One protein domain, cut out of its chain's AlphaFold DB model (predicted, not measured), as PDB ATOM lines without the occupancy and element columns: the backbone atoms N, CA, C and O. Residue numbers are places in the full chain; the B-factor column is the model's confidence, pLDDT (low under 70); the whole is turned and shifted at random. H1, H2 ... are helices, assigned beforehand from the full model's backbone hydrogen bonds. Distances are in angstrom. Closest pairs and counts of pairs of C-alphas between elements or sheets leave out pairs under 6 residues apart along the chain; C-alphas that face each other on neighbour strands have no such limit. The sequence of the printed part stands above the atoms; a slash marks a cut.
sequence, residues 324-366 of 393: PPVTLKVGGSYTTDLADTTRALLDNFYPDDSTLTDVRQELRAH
ATOM      1  N   PRO A 324      57.492  96.038  47.748       59.72
ATOM      2  CA  PRO A 324      57.002  95.325  48.910       59.72
ATOM      3  C   PRO A 324      55.488  95.117  48.756       59.72
ATOM      4  O   PRO A 324      54.798  96.029  48.292       59.72
ATOM      5  N   PRO A 325      54.944  93.947  49.133       59.28
ATOM      6  CA  PRO A 325      53.517  93.627  49.000       59.28
ATOM      7  C   PRO A 325      52.581  94.581  49.768       59.28
ATOM      8  O   PRO A 325      51.368  94.428  49.706       59.28
ATOM      9  N   VAL A 326      53.147  95.556  50.476       64.75
ATOM     10  CA  VAL A 326      52.494  96.523  51.349       64.75
ATOM     11  C   VAL A 326      52.708  97.939  50.810       64.75
ATOM     12  O   VAL A 326      53.080  98.829  51.557       64.75
ATOM     13  N   THR A 327      52.585  98.140  49.500       70.88
ATOM     14  CA  THR A 327      52.684  99.479  48.906       70.88
ATOM     15  C   THR A 327      51.400  99.779  48.143       70.88
ATOM     16  O   THR A 327      50.971  99.010  47.283       70.88
ATOM     17  N   LEU A 328      50.731 100.865  48.519       82.62
ATOM     18  CA  LEU A 328      49.484 101.337  47.936       82.62
ATOM     19  C   LEU A 328      49.798 102.498  46.996       82.62
ATOM     20  O   LEU A 328      50.634 103.349  47.294       82.62
ATOM     21  N   LYS A 329      49.158 102.523  45.827       85.06
ATOM     22  CA  LYS A 329      49.326 103.629  44.885       85.06
ATOM     23  C   LYS A 329      48.414 104.779  45.300       85.06
ATOM     24  O   LYS A 329      47.199 104.650  45.181       85.06
ATOM     25  N   VAL A 330      48.995 105.892  45.738       83.06
ATOM     26  CA  VAL A 330      48.271 107.138  46.019       83.06
ATOM     27  C   VAL A 330      48.708 108.188  45.011       83.06
ATOM     28  O   VAL A 330      49.871 108.589  44.966       83.06
ATOM     29  N   GLY A 331      47.777 108.615  44.157       86.31
ATOM     30  CA  GLY A 331      48.074 109.537  43.063       86.31
ATOM     31  C   GLY A 331      49.118 108.976  42.085       86.31
ATOM     32  O   GLY A 331      48.920 107.924  41.469       86.31
ATOM     33  N   GLY A 332      50.227 109.707  41.914       86.69
ATOM     34  CA  GLY A 332      51.322 109.371  40.994       86.69
ATOM     35  C   GLY A 332      52.431 108.488  41.581       86.69
ATOM     36  O   GLY A 332      53.297 108.042  40.828       86.69
ATOM     37  N   SER A 333      52.413 108.214  42.887       83.94
ATOM     38  CA  SER A 333      53.473 107.496  43.607       83.94
ATOM     39  C   SER A 333      52.937 106.282  44.371       83.94
ATOM     40  O   SER A 333      51.755 106.200  44.701       83.94
ATOM     41  N   TYR A 334      53.817 105.317  44.636       85.38
ATOM     42  CA  TYR A 334      53.540 104.206  45.545       85.38
ATOM     43  C   TYR A 334      54.098 104.542  46.920       85.38
ATOM     44  O   TYR A 334      55.181 105.125  47.006       85.38
ATOM     45  N   THR A 335      53.380 104.155  47.967       90.25
ATOM     46  CA  THR A 335      53.898 104.248  49.330       90.25
ATOM     47  C   THR A 335      55.140 103.377  49.485       90.25
ATOM     48  O   THR A 335      55.311 102.392  48.764       90.25
ATOM     49  N   THR A 336      56.056 103.752  50.370       83.62
ATOM     50  CA  THR A 336      57.367 103.081  50.480       83.62
ATOM     51  C   THR A 336      57.417 102.028  51.583       83.62
ATOM     52  O   THR A 336      58.199 101.078  51.486       83.62
ATOM     53  N   ASP A 337      56.564 102.155  52.599       84.56
ATOM     54  CA  ASP A 337      56.489 101.243  53.737       84.56
ATOM     55  C   ASP A 337      55.055 101.092  54.292       84.56
ATOM     56  O   ASP A 337      54.083 101.657  53.778       84.56
ATOM     57  N   LEU A 338      54.903 100.262  55.331       80.06
ATOM     58  CA  LEU A 338      53.613  99.985  55.970       80.06
ATOM     59  C   LEU A 338      53.021 101.229  56.652       80.06
ATOM     60  O   LEU A 338      51.804 101.410  56.622       80.06
ATOM     61  N   ALA A 339      53.851 102.071  57.267       83.31
ATOM     62  CA  ALA A 339      53.376 103.261  57.965       83.31
ATOM     63  C   ALA A 339      52.848 104.291  56.959       83.31
ATOM     64  O   ALA A 339      51.771 104.855  57.154       83.31
ATOM     65  N   ASP A 340      53.564 104.466  55.852       87.38
ATOM     66  CA  ASP A 340      53.169 105.302  54.727       87.38
ATOM     67  C   ASP A 340      51.886 104.781  54.062       87.38
ATOM     68  O   ASP A 340      50.947 105.538  53.838       87.38
ATOM     69  N   THR A 341      51.768 103.462  53.877       88.94
ATOM     70  CA  THR A 341      50.541 102.806  53.386       88.94
ATOM     71  C   THR A 341      49.346 103.005  54.309       88.94
ATOM     72  O   THR A 341      48.239 103.262  53.843       88.94
ATOM     73  N   THR A 342      49.560 102.901  55.619       85.38
ATOM     74  CA  THR A 342      48.497 103.098  56.611       85.38
ATOM     75  C   THR A 342      48.015 104.545  56.598       85.38
ATOM     76  O   THR A 342      46.811 104.787  56.579       85.38
ATOM     77  N   ARG A 343      48.942 105.509  56.536       83.69
ATOM     78  CA  ARG A 343      48.620 106.938  56.437       83.69
ATOM     79  C   ARG A 343      47.872 107.253  55.141       83.69
ATOM     80  O   ARG A 343      46.801 107.835  55.186       83.69
ATOM     81  N   ALA A 344      48.369 106.755  54.013       89.62
ATOM     82  CA  ALA A 344      47.714 106.836  52.713       89.62
ATOM     83  C   ALA A 344      46.267 106.320  52.725       89.62
ATOM     84  O   ALA A 344      45.380 106.963  52.166       89.62
ATOM     85  N   LEU A 345      46.022 105.162  53.345       86.81
ATOM     86  CA  LEU A 345      44.680 104.595  53.461       86.81
ATOM     87  C   LEU A 345      43.760 105.482  54.301       86.81
ATOM     88  O   LEU A 345      42.638 105.750  53.882       86.81
ATOM     89  N   LEU A 346      44.243 105.956  55.450       86.50
ATOM     90  CA  LEU A 346      43.480 106.858  56.309       86.50
ATOM     91  C   LEU A 346      43.129 108.157  55.575       86.50
ATOM     92  O   LEU A 346      41.960 108.515  55.514       86.50
ATOM     93  N   ASP A 347      44.109 108.797  54.943       85.88
ATOM     94  CA  ASP A 347      43.922 110.107  54.315       85.88
ATOM     95  C   ASP A 347      43.018 110.050  53.070       85.88
ATOM     96  O   ASP A 347      42.283 110.996  52.797       85.88
ATOM     97  N   ASN A 348      43.053 108.953  52.300       85.94
ATOM     98  CA  ASN A 348      42.289 108.845  51.049       85.94
ATOM     99  C   ASN A 348      40.903 108.214  51.222       85.94
ATOM    100  O   ASN A 348      39.993 108.560  50.470       85.94
ATOM    101  N   PHE A 349      40.738 107.270  52.153       83.12
ATOM    102  CA  PHE A 349      39.467 106.556  52.337       83.12
ATOM    103  C   PHE A 349      38.648 107.083  53.512       83.12
ATOM    104  O   PHE A 349      37.440 106.867  53.539       83.12
ATOM    105  N   TYR A 350      39.281 107.798  54.442       82.94
ATOM    106  CA  TYR A 350      38.631 108.379  55.612       82.94
ATOM    107  C   TYR A 350      39.067 109.842  55.795       82.94
ATOM    108  O   TYR A 350      39.644 110.195  56.825       82.94
ATOM    109  N   PRO A 351      38.812 110.720  54.803       79.75
ATOM    110  CA  PRO A 351      39.237 112.117  54.878       79.75
ATOM    111  C   PRO A 351      38.616 112.844  56.079       79.75
ATOM    112  O   PRO A 351      39.263 113.705  56.672       79.75
ATOM    113  N   ASP A 352      37.415 112.449  56.503       78.06
ATOM    114  CA  ASP A 352      36.741 113.034  57.668       78.06
ATOM    115  C   ASP A 352      37.455 112.674  58.989       78.06
ATOM    116  O   ASP A 352      37.569 113.513  59.887       78.06
ATOM    117  N   ASP A 353      38.068 111.486  59.064       70.00
ATOM    118  CA  ASP A 353      38.873 111.038  60.210       70.00
ATOM    119  C   ASP A 353      40.231 111.751  60.313       70.00
ATOM    120  O   ASP A 353      40.908 111.646  61.342       70.00
ATOM    121  N   SER A 354      40.667 112.449  59.258       62.19
ATOM    122  CA  SER A 354      41.935 113.195  59.265       62.19
ATOM    123  C   SER A 354      41.860 114.461  60.128       62.19
ATOM    124  O   SER A 354      42.877 114.902  60.662       62.19
ATOM    125  N   THR A 355      40.653 115.007  60.322       62.12
ATOM    126  CA  THR A 355      40.402 116.224  61.117       62.12
ATOM    127  C   THR A 355      40.104 115.949  62.591       62.12
ATOM    128  O   THR A 355      40.167 116.859  63.415       62.12
ATOM    129  N   LEU A 356      39.861 114.685  62.959       60.12
ATOM    130  CA  LEU A 356      39.699 114.224  64.343       60.12
ATOM    131  C   LEU A 356      41.061 114.037  65.037       60.12
ATOM    132  O   LEU A 356      41.322 113.017  65.682       60.12
ATOM    133  N   THR A 357      41.955 115.018  64.887       62.12
ATOM    134  CA  THR A 357      43.283 115.011  65.511       62.12
ATOM    135  C   THR A 357      43.178 114.916  67.027       62.12
ATOM    136  O   THR A 357      43.872 114.088  67.607       62.12
ATOM    137  N   ASP A 358      42.252 115.648  67.650       65.94
ATOM    138  CA  ASP A 358      42.150 115.704  69.112       65.94
ATOM    139  C   ASP A 358      41.697 114.367  69.710       65.94
ATOM    140  O   ASP A 358      42.386 113.817  70.562       65.94
ATOM    141  N   VAL A 359      40.630 113.756  69.183       66.94
ATOM    142  CA  VAL A 359      40.100 112.480  69.708       66.94
ATOM    143  C   VAL A 359      41.089 111.330  69.502       66.94
ATOM    144  O   VAL A 359      41.250 110.475  70.371       66.94
ATOM    145  N   ARG A 360      41.812 111.295  68.373       60.31
ATOM    146  CA  ARG A 360      42.857 110.282  68.140       60.31
ATOM    147  C   ARG A 360      44.113 110.517  68.972       60.31
ATOM    148  O   ARG A 360      44.791 109.543  69.290       60.31
ATOM    149  N   GLN A 361      44.462 111.767  69.261       68.00
ATOM    150  CA  GLN A 361      45.616 112.123  70.086       68.00
ATOM    151  C   GLN A 361      45.328 111.837  71.563       68.00
ATOM    152  O   GLN A 361      46.206 111.326  72.250       68.00
ATOM    153  N   GLU A 362      44.081 112.021  71.994       70.88
ATOM    154  CA  GLU A 362      43.559 111.617  73.302       70.88
ATOM    155  C   GLU A 362      43.490 110.081  73.433       70.88
ATOM    156  O   GLU A 362      44.033 109.521  74.379       70.88
ATOM    157  N   LEU A 363      42.981 109.360  72.422       68.00
ATOM    158  CA  LEU A 363      43.033 107.886  72.372       68.00
ATOM    159  C   LEU A 363      44.467 107.336  72.363       68.00
ATOM    160  O   LEU A 363      44.726 106.302  72.973       68.00
ATOM    161  N   ARG A 364      45.412 108.010  71.689       69.06
ATOM    162  CA  ARG A 364      46.839 107.642  71.727       69.06
ATOM    163  C   ARG A 364      47.489 107.970  73.068       69.06
ATOM    164  O   ARG A 364      48.353 107.210  73.485       69.06
ATOM    165  N   ALA A 365      47.092 109.054  73.730       77.19
ATOM    166  CA  ALA A 365      47.558 109.379  75.076       77.19
ATOM    167  C   ALA A 365      47.065 108.340  76.095       77.19
ATOM    168  O   ALA A 365      47.832 107.925  76.954       77.19
ATOM    169  N   HIS A 366      45.838 107.841  75.925       73.56
ATOM    170  CA  HIS A 366      45.267 106.781  76.756       73.56
ATOM    171  C   HIS A 366      45.663 105.359  76.340       73.56
ATOM    172  O   HIS A 366      45.332 104.415  77.049       73.56
TER     173      HIS A 366
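What this domain is: This is residues 324 to 366 of the 393 residues of an uncharacterized protein of Danaus plexippus plexippus (UniProt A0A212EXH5). The model is an open, flat arch: a narrow loop, residues 324 to 337, stands beside H1, the short H2 makes the turn at the top, and H3 sticks out at the far end as a second leg, with a gap between it and H1. Near the loop's tip, residues 329 to 330 pair antiparallel with residues 333 to 334. The printed part has 43 residues, with three named helices in the order H1, H2, H3 and no named strand; its class is all helix. It is loose, with a radius of gyration of the C-alphas of 12.2 A and spans of 32 by 19 by 10 A.

Where its parts are: The printed part begins at Pro 324, C-alpha at (57.002, 95.325, 48.910). H1, residues 338 to 349, is 16.0 A long and begins at C-alpha 338, (53.613, 99.985, 55.970). H2 holds residues 351 to 354. H3, residues 357 to 366, is 14.1 A long and ends at C-alpha 366, (45.267, 106.781, 76.756).

How they stand to each other: H1 and H2 touch only at the corner by their tight link, H1 with residues 346 to 347 alone; their closest C-alphas, of Asp 347 and Ser 354, are 6.2 A apart. H2 and H3 meet only through their link, which is also tight. H1 and H3 are apart. In H1 and H3 every O i to N i+4 pair is within hydrogen-bond range; H2 is too short for such a pair, and its one O i to N i+3 pair is within range.

The domain as a whole: The two C-alphas farthest apart, of Gly 332 and His 366, are 36.4 A apart. Residues 356 to 366, of which 357 to 366 belong to H3, stand free. The printed part has no cut, and no link between the helices is long. The mean pLDDT of the printed part is 77.0, and residues 324 to 326, 354 to 361 and 363 to 364 are under 70.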